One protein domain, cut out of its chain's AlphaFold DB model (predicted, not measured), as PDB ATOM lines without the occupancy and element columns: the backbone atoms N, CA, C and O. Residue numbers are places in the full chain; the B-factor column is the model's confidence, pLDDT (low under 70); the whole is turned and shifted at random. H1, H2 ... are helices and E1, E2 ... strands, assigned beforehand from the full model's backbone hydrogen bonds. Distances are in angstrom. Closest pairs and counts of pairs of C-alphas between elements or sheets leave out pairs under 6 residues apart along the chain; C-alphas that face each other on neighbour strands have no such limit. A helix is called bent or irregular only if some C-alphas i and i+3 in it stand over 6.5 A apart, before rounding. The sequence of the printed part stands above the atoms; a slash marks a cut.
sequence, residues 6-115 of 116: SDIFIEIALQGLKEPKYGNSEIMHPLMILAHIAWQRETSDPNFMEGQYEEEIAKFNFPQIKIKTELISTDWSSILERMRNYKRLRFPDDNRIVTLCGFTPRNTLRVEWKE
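Overview. This is residues 6 to 115 of the 116 residues of an uncharacterized protein of Desulfobacteraceae bacterium (UniProt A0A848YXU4). Look for a core of three crossed helices, H1, H3 and H6, with H3 in the middle and a two-stranded hairpin, E1 and E2, packed on H3 mainly through E1. The short helices H2, H4 and H5 lie round this core. The printed part has 110 residues, in the order H1 H2 H3 H4 H5 H6 E1 E2; the sheet is antiparallel and the class mostly helix. It is compact, with a radius of gyration of the C-alphas of 13.2 A and spans of 40 by 30 by 24 A.

Along the chain. Find E1 at residues 97 to 103, 18.1 A long, and E2 at 109 to 114, 17.0 A, ending at C-alpha 114 (50.668, -43.572, 12.668). H3 is residues 28 to 41, 19.6 A, and H6 is 76 to 90, 21.0 A. H1, residues 6 to 16, runs 16.2 A from C-alpha 6 at (53.010, -30.331, 16.245). The short ones are H2, 20 to 24, H4, 53 to 58, and H5, 64 to 70. H2 is irregular: C-alphas 21 and 24 are 7.3 A apart.

Arrangement. In the hairpin, N 99 and O 112 are 2.9 A apart, within hydrogen-bond range. The closest C-alphas of H3 and E1 are His 36 and Cys 101, 6.7 A. H3 touches H6 at a steep tilt of 58 degrees, the same way, closest at C-alphas 38 and 84, 4.7 A. H1 touches H3 about perpendicular, 75 degrees, closest at C-alphas 13 and 31, 5.0 A. H1 also touches H6, closest at C-alphas 16 and 79, 5.5 A. H4 is close to but not clearly touching H3, at C-alphas 30 and 57, 5.7 A; so are H2 and H5, at C-alphas 22 and 70, 6.4 A. Each O i to N i+4 pair is within hydrogen-bond range in H3, H4, H5 and H6, but 5 of 7 in H1 and 0 of 1 in H2, where 1 of 2 O i to N i+3 pairs is.

Size, cuts and confidence. The farthest C-alphas, Ile 65 and Glu 115, are 40.8 A apart. The printed part has no cut, the link from H3 to H4 is long, and no printed residue is under 70 in pLDDT.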
ATOM      1  N   SER A   6      52.308 -31.223  15.309       93.94
ATOM      2  CA  SER A   6      53.010 -30.331  16.245       93.94
ATOM      3  C   SER A   6      52.251 -29.030  16.500       93.94
ATOM      4  O   SER A   6      52.188 -28.577  17.635       93.94
ATOM      5  N   ASP A   7      51.655 -28.443  15.462       94.88
ATOM      6  CA  ASP A   7      50.987 -27.144  15.574       94.88
ATOM      7  C   ASP A   7      49.660 -27.305  16.324       94.88
ATOM      8  O   ASP A   7      49.320 -26.499  17.185       94.88
ATOM      9  N   ILE A   8      48.958 -28.413  16.067       96.19
ATOM     10  CA  ILE A   8      47.757 -28.805  16.814       96.19
ATOM     11  C   ILE A   8      48.081 -29.034  18.294       96.19
ATOM     12  O   ILE A   8      47.355 -28.570  19.168       96.19
ATOM     13  N   PHE A   9      49.178 -29.725  18.592       96.81
ATOM     14  CA  PHE A   9      49.596 -29.982  19.968       96.81
ATOM     15  C   PHE A   9      49.961 -28.704  20.714       96.81
ATOM     16  O   PHE A   9      49.606 -28.563  21.881       96.81
ATOM     17  N   ILE A  10      50.599 -27.747  20.038       95.88
ATOM     18  CA  ILE A  10      50.824 -26.414  20.598       95.88
ATOM     19  C   ILE A  10      49.478 -25.740  20.895       95.88
ATOM     20  O   ILE A  10      49.284 -25.274  22.011       95.88
ATOM     21  N   GLU A  11      48.512 -25.746  19.970       96.56
ATOM     22  CA  GLU A  11      47.173 -25.167  20.202       96.56
ATOM     23  C   GLU A  11      46.437 -25.784  21.397       96.56
ATOM     24  O   GLU A  11      45.780 -25.066  22.158       96.56
ATOM     25  N   ILE A  12      46.551 -27.104  21.563       97.81
ATOM     26  CA  ILE A  12      45.984 -27.827  22.702       97.81
ATOM     27  C   ILE A  12      46.722 -27.434  23.987       97.81
ATOM     28  O   ILE A  12      46.076 -27.051  24.958       97.81
ATOM     29  N   ALA A  13      48.058 -27.456  23.997       97.69
ATOM     30  CA  ALA A  13      48.865 -27.100  25.165       97.69
ATOM     31  C   ALA A  13      48.593 -25.658  25.636       97.69
ATOM     32  O   ALA A  13      48.451 -25.407  26.835       97.69
ATOM     33  N   LEU A  14      48.420 -24.722  24.696       97.69
ATOM     34  CA  LEU A  14      48.075 -23.327  24.982       97.69
ATOM     35  C   LEU A  14      46.740 -23.178  25.729       97.69
ATOM     36  O   LEU A  14      46.549 -22.167  26.402       97.69
ATOM     37  N   GLN A  15      45.840 -24.171  25.690       98.25
ATOM     38  CA  GLN A  15      44.603 -24.138  26.479       98.25
ATOM     39  C   GLN A  15      44.856 -24.123  27.990       98.25
ATOM     40  O   GLN A  15      43.963 -23.727  28.734       98.25
ATOM     41  N   GLY A  16      46.039 -24.542  28.450       98.00
ATOM     42  CA  GLY A  16      46.416 -24.493  29.861       98.00
ATOM     43  C   GLY A  16      46.948 -23.138  30.336       98.00
ATOM     44  O   GLY A  16      47.049 -22.928  31.544       98.00
ATOM     45  N   LEU A  17      47.271 -22.212  29.428       98.25
ATOM     46  CA  LEU A  17      47.857 -20.916  29.775       98.25
ATOM     47  C   LEU A  17      46.802 -19.826  29.944       98.25
ATOM     48  O   LEU A  17      45.853 -19.730  29.166       98.25
ATOM     49  N   LYS A  18      47.008 -18.944  30.928       98.00
ATOM     50  CA  LYS A  18      46.205 -17.720  31.089       98.00
ATOM     51  C   LYS A  18      46.350 -16.771  29.912       98.00
ATOM     52  O   LYS A  18      45.379 -16.150  29.493       98.00
ATOM     53  N   GLU A  19      47.571 -16.644  29.407       96.44
ATOM     54  CA  GLU A  19      47.910 -15.726  28.329       96.44
ATOM     55  C   GLU A  19      48.902 -16.391  27.361       96.44
ATOM     56  O   GLU A  19      49.846 -17.045  27.814       96.44
ATOM     57  N   PRO A  20      48.773 -16.167  26.038       93.31
ATOM     58  CA  PRO A  20      49.683 -16.746  25.044       93.31
ATOM     59  C   PRO A  20      51.158 -16.374  25.237       93.31
ATOM     60  O   PRO A  20      52.042 -17.113  24.810       93.31
ATOM     61  N   LYS A  21      51.446 -15.249  25.907       94.81
ATOM     62  CA  LYS A  21      52.817 -14.782  26.173       94.81
ATOM     63  C   LYS A  21      53.658 -15.776  26.987       94.81
ATOM     64  O   LYS A  21      54.880 -15.735  26.905       94.81
ATOM     65  N   TYR A  22      53.022 -16.685  27.732       95.94
ATOM     66  CA  TYR A  22      53.711 -17.731  28.497       95.94
ATOM     67  C   TYR A  22      54.080 -18.966  27.655       95.94
ATOM     68  O   TYR A  22      54.658 -19.910  28.181       95.94
ATOM     69  N   GLY A  23      53.818 -18.963  26.341       92.06
ATOM     70  CA  GLY A  23      54.094 -20.090  25.438       92.06
ATOM     71  C   GLY A  23      55.571 -20.469  25.261       92.06
ATOM     72  O   GLY A  23      55.856 -21.500  24.665       92.06
ATOM     73  N   ASN A  24      56.507 -19.671  25.783       91.00
ATOM     74  CA  ASN A  24      57.938 -19.999  25.828       91.00
ATOM     75  C   ASN A  24      58.429 -20.355  27.246       91.00
ATOM     76  O   ASN A  24      59.624 -20.553  27.447       91.00
ATOM     77  N   SER A  25      57.534 -20.390  28.239       94.12
ATOM     78  CA  SER A  25      57.871 -20.770  29.612       94.12
ATOM     79  C   SER A  25      58.113 -22.273  29.722       94.12
ATOM     80  O   SER A  25      57.497 -23.071  29.019       94.12
ATOM     81  N   GLU A  26      58.934 -22.671  30.691       93.75
ATOM     82  CA  GLU A  26      59.137 -24.075  31.071       93.75
ATOM     83  C   GLU A  26      57.827 -24.794  31.422       93.75
ATOM     84  O   GLU A  26      57.736 -26.015  31.308       93.75
ATOM     85  N   ILE A  27      56.783 -24.053  31.811       95.56
ATOM     86  CA  ILE A  27      55.473 -24.638  32.106       95.56
ATOM     87  C   ILE A  27      54.828 -25.285  30.873       95.56
ATOM     88  O   ILE A  27      53.931 -26.114  31.002       95.56
ATOM     89  N   MET A  28      55.317 -24.975  29.670       95.06
ATOM     90  CA  MET A  28      54.890 -25.643  28.447       95.06
ATOM     91  C   MET A  28      55.289 -27.115  28.389       95.06
ATOM     92  O   MET A  28      54.617 -27.879  27.700       95.06
ATOM     93  N   HIS A  29      56.328 -27.546  29.111       93.88
ATOM     94  CA  HIS A  29      56.722 -28.955  29.135       93.88
ATOM     95  C   HIS A  29      55.621 -29.863  29.712       93.88
ATOM     96  O   HIS A  29      55.172 -30.749  28.980       93.88
ATOM     97  N   PRO A  30      55.103 -29.654  30.942       95.62
ATOM     98  CA  PRO A  30      53.980 -30.453  31.433       95.62
ATOM     99  C   PRO A  30      52.684 -30.214  30.647       95.62
ATOM    100  O   PRO A  30      51.913 -31.152  30.468       95.62
ATOM    101  N   LEU A  31      52.442 -29.011  30.108       97.12
ATOM    102  CA  LEU A  31      51.269 -28.779  29.253       97.12
ATOM    103  C   LEU A  31      51.325 -29.582  27.950       97.12
ATOM    104  O   LEU A  31      50.289 -30.024  27.464       97.12
ATOM    105  N   MET A  32      52.518 -29.818  27.401       96.50
ATOM    106  CA  MET A  32      52.696 -30.683  26.236       96.50
ATOM    107  C   MET A  32      52.439 -32.157  26.576       96.50
ATOM    108  O   MET A  32      51.831 -32.871  25.778       96.50
ATOM    109  N   ILE A  33      52.839 -32.602  27.774       95.44
ATOM    110  CA  ILE A  33      52.502 -33.940  28.288       95.44
ATOM    111  C   ILE A  33      50.978 -34.083  28.394       95.44
ATOM    112  O   ILE A  33      50.414 -35.047  27.878       95.44
ATOM    113  N   LEU A  34      50.296 -33.096  28.982       97.31
ATOM    114  CA  LEU A  34      48.834 -33.092  29.072       97.31
ATOM    115  C   LEU A  34      48.158 -33.049  27.701       97.31
ATOM    116  O   LEU A  34      47.182 -33.764  27.496       97.31
ATOM    117  N   ALA A  35      48.683 -32.279  26.745       97.81
ATOM    118  CA  ALA A  35      48.161 -32.245  25.381       97.81
ATOM    119  C   ALA A  35      48.270 -33.618  24.701       97.81
ATOM    120  O   ALA A  35      47.338 -34.047  24.022       97.81
ATOM    121  N   HIS A  36      49.371 -34.336  24.933       96.69
ATOM    122  CA  HIS A  36      49.535 -35.708  24.463       96.69
ATOM    123  C   HIS A  36      48.535 -36.666  25.103       96.69
ATOM    124  O   HIS A  36      47.890 -37.432  24.388       96.69
ATOM    125  N   ILE A  37      48.354 -36.592  26.421       96.94
ATOM    126  CA  ILE A  37      47.382 -37.430  27.129       96.94
ATOM    127  C   ILE A  37      45.965 -37.138  26.637       96.94
ATOM    128  O   ILE A  37      45.230 -38.064  26.305       96.94
ATOM    129  N   ALA A  38      45.599 -35.859  26.530       97.94
ATOM    130  CA  ALA A  38      44.309 -35.433  26.006       97.94
ATOM    131  C   ALA A  38      44.063 -35.986  24.602       97.94
ATOM    132  O   ALA A  38      42.962 -36.437  24.308       97.94
ATOM    133  N   TRP A  39      45.087 -35.977  23.747       97.62
ATOM    134  CA  TRP A  39      44.990 -36.550  22.415       97.62
ATOM    135  C   TRP A  39      44.692 -38.050  22.467       97.62
ATOM    136  O   TRP A  39      43.678 -38.471  21.918       97.62
ATOM    137  N   GLN A  40      45.514 -38.836  23.174       95.81
ATOM    138  CA  GLN A  40      45.365 -40.298  23.253       95.81
ATOM    139  C   GLN A  40      44.024 -40.722  23.855       95.81
ATOM    140  O   GLN A  40      43.362 -41.605  23.307       95.81
ATOM    141  N   ARG A  41      43.577 -40.046  24.921       96.88
ATOM    142  CA  ARG A  41      42.284 -40.333  25.563       96.88
ATOM    143  C   ARG A  41      41.089 -40.143  24.647       96.88
ATOM    144  O   ARG A  41      40.072 -40.803  24.822       96.88
ATOM    145  N   GLU A  42      41.223 -39.274  23.656       96.31
ATOM    146  CA  GLU A  42      40.174 -38.997  22.681       96.31
ATOM    147  C   GLU A  42      40.390 -39.712  21.338       96.31
ATOM    148  O   GLU A  42      39.625 -39.465  20.405       96.31
ATOM    149  N   THR A  43      41.432 -40.540  21.191       94.31
ATOM    150  CA  THR A  43      41.711 -41.276  19.941       94.31
ATOM    151  C   THR A  43      41.814 -42.786  20.100       94.31
ATOM    152  O   THR A  43      41.414 -43.502  19.189       94.31
ATOM    153  N   SER A  44      42.401 -43.282  21.188       92.25
ATOM    154  CA  SER A  44      42.900 -44.662  21.265       92.25
ATOM    155  C   SER A  44      42.630 -45.330  22.611       92.25
ATOM    156  O   SER A  44      42.166 -46.466  22.632       92.25
ATOM    157  N   ASP A  45      42.897 -44.643  23.722       94.06
ATOM    158  CA  ASP A  45      42.797 -45.206  25.070       94.06
ATOM    159  C   ASP A  45      42.266 -44.155  26.060       94.06
ATOM    160  O   ASP A  45      43.044 -43.317  26.526       94.06
ATOM    161  N   PRO A  46      40.965 -44.197  26.418       94.44
ATOM    162  CA  PRO A  46      40.343 -43.275  27.373       94.44
ATOM    163  C   PRO A  46      41.045 -43.181  28.734       94.44
ATOM    164  O   PRO A  46      40.922 -42.149  29.399       94.44
ATOM    165  N   ASN A  47      41.809 -44.209  29.119       95.38
ATOM    166  CA  ASN A  47      42.498 -44.305  30.405       95.38
ATOM    167  C   ASN A  47      44.014 -44.091  30.273       95.38
ATOM    168  O   ASN A  47      44.763 -44.339  31.218       95.38
ATOM    169  N   PHE A  48      44.491 -43.593  29.126       95.50
ATOM    170  CA  PHE A  48      45.913 -43.354  28.902       95.50
ATOM    171  C   PHE A  48      46.509 -42.488  30.027       95.50
ATOM    172  O   PHE A  48      46.044 -41.367  30.280       95.50
ATOM    173  N   MET A  49      47.536 -43.017  30.703       94.88
ATOM    174  CA  MET A  49      48.219 -42.406  31.856       94.88
ATOM    175  C   MET A  49      47.313 -42.103  33.068       94.88
ATOM    176  O   MET A  49      47.658 -41.252  33.888       94.88
ATOM    177  N   GLU A  50      46.140 -42.727  33.193       93.50
ATOM    178  CA  GLU A  50      45.265 -42.552  34.360       93.50
ATOM    179  C   GLU A  50      45.992 -42.914  35.666       93.50
ATOM    180  O   GLU A  50      46.638 -43.954  35.769       93.50
ATOM    181  N   GLY A  51      45.940 -42.008  36.649       91.56
ATOM    182  CA  GLY A  51      46.614 -42.155  37.942       91.56
ATOM    183  C   GLY A  51      48.143 -42.030  37.917       91.56
ATOM    184  O   GLY A  51      48.762 -42.188  38.963       91.56
ATOM    185  N   GLN A  52      48.760 -41.770  36.759       93.25
ATOM    186  CA  GLN A  52      50.222 -41.695  36.610       93.25
ATOM    187  C   GLN A  52      50.715 -40.301  36.203       93.25
ATOM    188  O   GLN A  52      51.835 -39.907  36.528       93.25
ATOM    189  N   TYR A  53      49.909 -39.537  35.460       94.50
ATOM    190  CA  TYR A  53      50.379 -38.278  34.878       94.50
ATOM    191  C   TYR A  53      50.627 -37.182  35.919       94.50
ATOM    192  O   TYR A  53      51.490 -36.330  35.708       94.50
ATOM    193  N   GLU A  54      49.911 -37.196  37.044       93.25
ATOM    194  CA  GLU A  54      50.123 -36.253  38.138       93.25
ATOM    195  C   GLU A  54      51.531 -36.392  38.730       93.25
ATOM    196  O   GLU A  54      52.195 -35.382  38.980       93.25
ATOM    197  N   GLU A  55      52.022 -37.626  38.887       93.12
ATOM    198  CA  GLU A  55      53.377 -37.904  39.375       93.12
ATOM    199  C   GLU A  55      54.440 -37.428  38.378       93.12
ATOM    200  O   GLU A  55      55.431 -36.813  38.774       93.12
ATOM    201  N   GLU A  56      54.221 -37.637  37.076       93.31
ATOM    202  CA  GLU A  56      55.119 -37.140  36.026       93.31
ATOM    203  C   GLU A  56      55.197 -35.609  36.006       93.31
ATOM    204  O   GLU A  56      56.281 -35.037  35.871       93.31
ATOM    205  N   ILE A  57      54.067 -34.923  36.187       94.56
ATOM    206  CA  ILE A  57      54.030 -33.457  36.247       94.56
ATOM    207  C   ILE A  57      54.680 -32.939  37.535       94.56
ATOM    208  O   ILE A  57      55.365 -31.911  37.513       94.56
ATOM    209  N   ALA A  58      54.528 -33.648  38.656       93.69
ATOM    210  CA  ALA A  58      55.133 -33.259  39.926       93.69
ATOM    211  C   ALA A  58      56.672 -33.200  39.861       93.69
ATOM    212  O   ALA A  58      57.276 -32.373  40.547       93.69
ATOM    213  N   LYS A  59      57.314 -33.986  38.982       94.94
ATOM    214  CA  LYS A  59      58.779 -33.980  38.775       94.94
ATOM    215  C   LYS A  59      59.335 -32.624  38.329       94.94
ATOM    216  O   LYS A  59      60.511 -32.356  38.561       94.94
ATOM    217  N   PHE A  60      58.518 -31.759  37.724       93.62
ATOM    218  CA  PHE A  60      58.949 -30.414  37.322       93.62
ATOM    219  C   PHE A  60      59.087 -29.440  38.502       93.62
ATOM    220  O   PHE A  60      59.783 -28.437  38.375       93.62
ATOM    221  N   ASN A  61      58.441 -29.723  39.640       93.94
ATOM    222  CA  ASN A  61      58.587 -28.988  40.901       93.94
ATOM    223  C   ASN A  61      58.512 -27.446  40.773       93.94
ATOM    224  O   ASN A  61      59.363 -26.712  41.282       93.94
ATOM    225  N   PHE A  62      57.497 -26.931  40.069       95.56
ATOM    226  CA  PHE A  62      57.341 -25.487  39.888       95.56
ATOM    227  C   PHE A  62      56.903 -24.772  41.178       95.56
ATOM    228  O   PHE A  62      56.031 -25.268  41.898       95.56
ATOM    229  N   PRO A  63      57.401 -23.546  41.440       95.88
ATOM    230  CA  PRO A  63      56.887 -22.718  42.522       95.88
ATOM    231  C   PRO A  63      55.389 -22.441  42.356       95.88
ATOM    232  O   PRO A  63      54.934 -22.082  41.267       95.88
ATOM    233  N   GLN A  64      54.627 -22.491  43.451       94.75
ATOM    234  CA  GLN A  64      53.178 -22.243  43.419       94.75
ATOM    235  C   GLN A  64      52.809 -20.873  42.830       94.75
ATOM    236  O   GLN A  64      51.771 -20.725  42.187       94.75
ATOM    237  N   ILE A  65      53.670 -19.867  43.009       96.81
ATOM    238  CA  ILE A  65      53.482 -18.546  42.401       96.81
ATOM    239  C   ILE A  65      53.558 -18.597  40.868       96.81
ATOM    240  O   ILE A  65      52.771 -17.922  40.208       96.81
ATOM    241  N   LYS A  66      54.435 -19.431  40.291       96.44
ATOM    242  CA  LYS A  66      54.580 -19.614  38.838       96.44
ATOM    243  C   LYS A  66      53.331 -20.269  38.254       96.44
ATOM    244  O   LYS A  66      52.725 -19.716  37.342       96.44
ATOM    245  N   ILE A  67      52.877 -21.365  38.870       96.81
ATOM    246  CA  ILE A  67      51.635 -22.068  38.503       96.81
ATOM    247  C   ILE A  67      50.450 -21.094  38.516       96.81
ATOM    248  O   ILE A  67      49.743 -20.959  37.522       96.81
ATOM    249  N   LYS A  68      50.268 -20.348  39.615       97.31
ATOM    250  CA  LYS A  68      49.174 -19.374  39.745       97.31
ATOM    251  C   LYS A  68      49.272 -18.212  38.758       97.31
ATOM    252  O   LYS A  68      48.235 -17.661  38.399       97.31
ATOM    253  N   THR A  69      50.472 -17.808  38.354       97.88
ATOM    254  CA  THR A  69      50.670 -16.683  37.428       97.88
ATOM    255  C   THR A  69      50.402 -17.092  35.982       97.88
ATOM    256  O   THR A  69      49.732 -16.359  35.258       97.88
ATOM    257  N   GLU A  70      50.886 -18.264  35.572       98.38
ATOM    258  CA  GLU A  70      50.941 -18.655  34.160       98.38
ATOM    259  C   GLU A  70      49.775 -19.557  33.725       98.38
ATOM    260  O   GLU A  70      49.314 -19.442  32.586       98.38
ATOM    261  N   LEU A  71      49.257 -20.422  34.609       98.25
ATOM    262  CA  LEU A  71      48.211 -21.393  34.264       98.25
ATOM    263  C   LEU A  71      46.802 -20.894  34.552       98.25
ATOM    264  O   LEU A  71      46.563 -20.160  35.511       98.25
ATOM    265  N   ILE A  72      45.840 -21.370  33.758       97.88
ATOM    266  CA  ILE A  72      44.407 -21.089  33.954       97.88
ATOM    267  C   ILE A  72      43.839 -21.683  35.246       97.88
ATOM    268  O   ILE A  72      42.817 -21.209  35.735       97.88
ATOM    269  N   SER A  73      44.483 -22.716  35.782       97.56
ATOM    270  CA  SER A  73      44.071 -23.449  36.971       97.56
ATOM    271  C   SER A  73      45.307 -23.994  37.680       97.56
ATOM    272  O   SER A  73      46.329 -24.256  37.051       97.56
ATOM    273  N   THR A  74      45.218 -24.169  38.996       95.62
ATOM    274  CA  THR A  74      46.221 -24.910  39.777       95.62
ATOM    275  C   THR A  74      45.933 -26.411  39.815       95.62
ATOM    276  O   THR A  74      46.743 -27.169  40.335       95.62
ATOM    277  N   ASP A  75      44.776 -26.830  39.305       95.88
ATOM    278  CA  ASP A  75      44.370 -28.224  39.184       95.88
ATOM    279  C   ASP A  75      44.659 -28.731  37.763       95.88
ATOM    280  O   ASP A  75      44.039 -28.301  36.784       95.88
ATOM    281  N   TRP A  76      45.617 -29.651  37.664       96.12
ATOM    282  CA  TRP A  76      46.043 -30.252  36.403       96.12
ATOM    283  C   TRP A  76      44.946 -31.084  35.738       96.12
ATOM    284  O   TRP A  76      44.892 -31.123  34.508       96.12
ATOM    285  N   SER A  77      44.041 -31.689  36.513       96.50
ATOM    286  CA  SER A  77      42.932 -32.480  35.968       96.50
ATOM    287  C   SER A  77      41.930 -31.588  35.225       96.50
ATOM    288  O   SER A  77      41.512 -31.902  34.109       96.50
ATOM    289  N   SER A  78      41.644 -30.401  35.769       97.69
ATOM    290  CA  SER A  78      40.840 -29.370  35.108       97.69
ATOM    291  C   SER A  78      41.470 -28.890  33.791       97.69
ATOM    292  O   SER A  78      40.773 -28.726  32.785       97.69
ATOM    293  N   ILE A  79      42.797 -28.708  33.761       98.38
ATOM    294  CA  ILE A  79      43.525 -28.344  32.534       98.38
ATOM    295  C   ILE A  79      43.436 -29.469  31.495       98.38
ATOM    296  O   ILE A  79      43.139 -29.200  30.329       98.38
ATOM    297  N   LEU A  80      43.656 -30.718  31.910       98.44
ATOM    298  CA  LEU A  80      43.560 -31.883  31.035       98.44
ATOM    299  C   LEU A  80      42.166 -32.001  30.413       98.44
ATOM    300  O   LEU A  80      42.039 -32.167  29.201       98.44
ATOM    301  N   GLU A  81      41.112 -31.854  31.215       98.38
ATOM    302  CA  GLU A  81      39.741 -31.923  30.715       98.38
ATOM    303  C   GLU A  81      39.446 -30.802  29.711       98.38
ATOM    304  O   GLU A  81      38.814 -31.027  28.676       98.38
ATOM    305  N   ARG A  82      39.975 -29.594  29.930       98.44
ATOM    306  CA  ARG A  82      39.881 -28.514  28.938       98.44
ATOM    307  C   ARG A  82      40.558 -28.885  27.615       98.44
ATOM    308  O   ARG A  82      39.991 -28.631  26.552       98.44
ATOM    309  N   MET A  83      41.741 -29.494  27.663       98.62
ATOM    310  CA  MET A  83      42.468 -29.944  26.470       98.62
ATOM    311  C   MET A  83      41.713 -31.041  25.713       98.62
ATOM    312  O   MET A  83      41.608 -30.977  24.486       98.62
ATOM    313  N   ARG A  84      41.115 -31.998  26.433       98.44
ATOM    314  CA  ARG A  84      40.252 -33.044  25.855       98.44
ATOM    315  C   ARG A  84      39.041 -32.448  25.147       98.44
ATOM    316  O   ARG A  84      38.775 -32.781  23.994       98.44
ATOM    317  N   ASN A  85      38.348 -31.512  25.798       98.38
ATOM    318  CA  ASN A  85      37.220 -30.800  25.193       98.38
ATOM    319  C   ASN A  85      37.639 -30.037  23.927       98.38
ATOM    320  O   ASN A  85      36.927 -30.074  22.923       98.38
ATOM    321  N   TYR A  86      38.809 -29.390  23.935       98.31
ATOM    322  CA  TYR A  86      39.336 -28.713  22.749       98.31
ATOM    323  C   TYR A  86      39.612 -29.695  21.601       98.31
ATOM    324  O   TYR A  86      39.194 -29.424  20.473       98.31
ATOM    325  N   LYS A  87      40.247 -30.848  21.875       97.31
ATOM    326  CA  LYS A  87      40.458 -31.919  20.882       97.31
ATOM    327  C   LYS A  87      39.127 -32.374  20.290       97.31
ATOM    328  O   LYS A  87      38.977 -32.320  19.072       97.31
ATOM    329  N   ARG A  88      38.150 -32.745  21.129       97.38
ATOM    330  CA  ARG A  88      36.815 -33.197  20.691       97.38
ATOM    331  C   ARG A  88      36.113 -32.183  19.794       97.38
ATOM    332  O   ARG A  88      35.543 -32.559  18.779       97.38
ATOM    333  N   LEU A  89      36.171 -30.901  20.150       97.88
ATOM    334  CA  LEU A  89      35.481 -29.847  19.409       97.88
ATOM    335  C   LEU A  89      36.162 -29.504  18.078       97.88
ATOM    336  O   LEU A  89      35.486 -29.221  17.092       97.88
ATOM    337  N   ARG A  90      37.498 -29.441  18.059       97.06
ATOM    338  CA  ARG A  90      38.264 -28.902  16.923       97.06
ATOM    339  C   ARG A  90      38.782 -29.968  15.969       97.06
ATOM    340  O   ARG A  90      38.991 -29.665  14.798       97.06
ATOM    341  N   PHE A  91      38.993 -31.183  16.464       95.12
ATOM    342  CA  PHE A  91      39.569 -32.299  15.717       95.12
ATOM    343  C   PHE A  91      38.799 -33.611  15.985       95.12
ATOM    344  O   PHE A  91      39.413 -34.602  16.389       95.12
ATOM    345  N   PRO A  92      37.461 -33.637  15.797       94.75
ATOM    346  CA  PRO A  92      36.645 -34.818  16.092       94.75
ATOM    347  C   PRO A  92      37.028 -36.027  15.229       94.75
ATOM    348  O   PRO A  92      37.086 -37.140  15.740       94.75
ATOM    349  N   ASP A  93      37.365 -35.796  13.959       93.62
ATOM    350  CA  ASP A  93      37.658 -36.855  12.982       93.62
ATOM    351  C   ASP A  93      39.155 -37.198  12.884       93.62
ATOM    352  O   ASP A  93      39.568 -38.030  12.070       93.62
ATOM    353  N   ASP A  94      40.004 -36.525  13.668       94.19
ATOM    354  CA  ASP A  94      41.439 -36.787  13.660       94.19
ATOM    355  C   ASP A  94      41.784 -37.917  14.631       94.19
ATOM    356  O   ASP A  94      41.815 -37.743  15.853       94.19
ATOM    357  N   ASN A  95      42.050 -39.079  14.040       92.44
ATOM    358  CA  ASN A  95      42.312 -40.334  14.738       92.44
ATOM    359  C   ASN A  95      43.779 -40.774  14.632       92.44
ATOM    360  O   ASN A  95      44.089 -41.949  14.813       92.44
ATOM    361  N   ARG A  96      44.701 -39.858  14.293       94.56
ATOM    362  CA  ARG A  96      46.139 -40.171  14.261       94.56
ATOM    363  C   ARG A  96      46.595 -40.649  15.638       94.56
ATOM    364  O   ARG A  96      46.409 -39.939  16.618       94.56
ATOM    365  N   ILE A  97      47.248 -41.804  15.714       92.94
ATOM    366  CA  ILE A  97      47.773 -42.332  16.977       92.94
ATOM    367  C   ILE A  97      49.191 -41.807  17.151       92.94
ATOM    368  O   ILE A  97      50.084 -42.154  16.373       92.94
ATOM    369  N   VAL A  98      49.403 -40.964  18.159       93.81
ATOM    370  CA  VAL A  98      50.717 -40.377  18.443       93.81
ATOM    371  C   VAL A  98      51.617 -41.446  19.064       93.81
ATOM    372  O   VAL A  98      51.215 -42.160  19.976       93.81
ATOM    373  N   THR A  99      52.831 -41.603  18.552       91.50
ATOM    374  CA  THR A  99      53.819 -42.566  19.074       91.50
ATOM    375  C   THR A  99      54.939 -41.870  19.836       91.50
ATOM    376  O   THR A  99      55.581 -42.479  20.686       91.50
ATOM    377  N   LEU A 100      55.164 -40.586  19.549       89.69
ATOM    378  CA  LEU A 100      56.141 -39.747  20.228       89.69
ATOM    379  C   LEU A 100      55.647 -38.303  20.239       89.69
ATOM    380  O   LEU A 100      55.224 -37.785  19.209       89.69
ATOM    381  N   CYS A 101      55.745 -37.644  21.389       90.12
ATOM    382  CA  CYS A 101      55.544 -36.207  21.519       90.12
ATOM    383  C   CYS A 101      56.528 -35.658  22.548       90.12
ATOM    384  O   CYS A 101      56.493 -36.054  23.711       90.12
ATOM    385  N   GLY A 102      57.435 -34.780  22.122       85.38
ATOM    386  CA  GLY A 102      58.440 -34.233  23.025       85.38
ATOM    387  C   GLY A 102      59.306 -33.147  22.408       85.38
ATOM    388  O   GLY A 102      59.446 -33.036  21.187       85.38
ATOM    389  N   PHE A 103      59.899 -32.333  23.279       85.44
ATOM    390  CA  PHE A 103      60.872 -31.323  22.881       85.44
ATOM    391  C   PHE A 103      62.222 -31.975  22.566       85.44
ATOM    392  O   PHE A 103      62.683 -32.873  23.267       85.44
ATOM    393  N   THR A 104      62.863 -31.519  21.495       87.75
ATOM    394  CA  THR A 104      64.228 -31.910  21.137       87.75
ATOM    395  C   THR A 104      65.251 -31.071  21.912       87.75
ATOM    396  O   THR A 104      64.909 -29.992  22.401       87.75
ATOM    397  N   PRO A 105      66.541 -31.464  21.936       85.19
ATOM    398  CA  PRO A 105      67.607 -30.636  22.513       85.19
ATOM    399  C   PRO A 105      67.745 -29.236  21.890       85.19
ATOM    400  O   PRO A 105      68.391 -28.368  22.464       85.19
ATOM    401  N   ARG A 106      67.147 -28.997  20.712       86.94
ATOM    402  CA  ARG A 106      67.103 -27.683  20.046       86.94
ATOM    403  C   ARG A 106      65.849 -26.874  20.402       86.94
ATOM    404  O   ARG A 106      65.534 -25.915  19.707       86.94
ATOM    405  N   ASN A 107      65.113 -27.288  21.433       80.62
ATOM    406  CA  ASN A 107      63.854 -26.695  21.880       80.62
ATOM    407  C   ASN A 107      62.753 -26.650  20.801       80.62
ATOM    408  O   ASN A 107      61.898 -25.768  20.790       80.62
ATOM    409  N   THR A 108      62.770 -27.607  19.871       85.94
ATOM    410  CA  THR A 108      61.703 -27.788  18.876       85.94
ATOM    411  C   THR A 108      60.808 -28.956  19.263       85.94
ATOM    412  O   THR A 108      61.290 -29.940  19.817       85.94
ATOM    413  N   LEU A 109      59.515 -28.883  18.951       90.25
ATOM    414  CA  LEU A 109      58.584 -29.983  19.203       90.25
ATOM    415  C   LEU A 109      58.674 -31.039  18.089       90.25
ATOM    416  O   LEU A 109      58.438 -30.734  16.916       90.25
ATOM    417  N   ARG A 110      58.973 -32.287  18.460       92.19
ATOM    418  CA  ARG A 110      58.862 -33.460  17.587       92.19
ATOM    419  C   ARG A 110      57.591 -34.216  17.951       92.19
ATOM    420  O   ARG A 110      57.387 -34.558  19.113       92.19
ATOM    421  N   VAL A 111      56.763 -34.479  16.945       94.00
ATOM    422  CA  VAL A 111      55.584 -35.339  17.073       94.00
ATOM    423  C   VAL A 111      55.634 -36.384  15.973       94.00
ATOM    424  O   VAL A 111      55.801 -36.033  14.806       94.00
ATOM    425  N   GLU A 112      55.488 -37.646  16.349       94.06
ATOM    426  CA  GLU A 112      55.385 -38.784  15.436       94.06
ATOM    427  C   GLU A 112      54.047 -39.473  15.632       94.06
ATOM    428  O   GLU A 112      53.498 -39.485  16.737       94.06
ATOM    429  N   TRP A 113      53.509 -40.026  14.553       94.69
ATOM    430  CA  TRP A 113      52.213 -40.679  14.574       94.69
ATOM    431  C   TRP A 113      52.133 -41.766  13.509       94.69
ATOM    432  O   TRP A 113      52.872 -41.756  12.522       94.69
ATOM    433  N   LYS A 114      51.165 -42.656  13.695       92.19
ATOM    434  CA  LYS A 114      50.668 -43.572  12.668       92.19
ATOM    435  C   LYS A 114      49.202 -43.274  12.369       92.19
ATOM    436  O   LYS A 114      48.500 -42.680  13.191       92.19
ATOM    437  N   GLU A 115      48.757 -43.642  11.175       83.88
ATOM    438  CA  GLU A 115      47.325 -43.661  10.877       83.88
ATOM    439  C   GLU A 115      46.693 -44.890  11.549       83.88
ATOM    440  O   GLU A 115      47.371 -45.904  11.740       83.88
TER     441      GLU A 115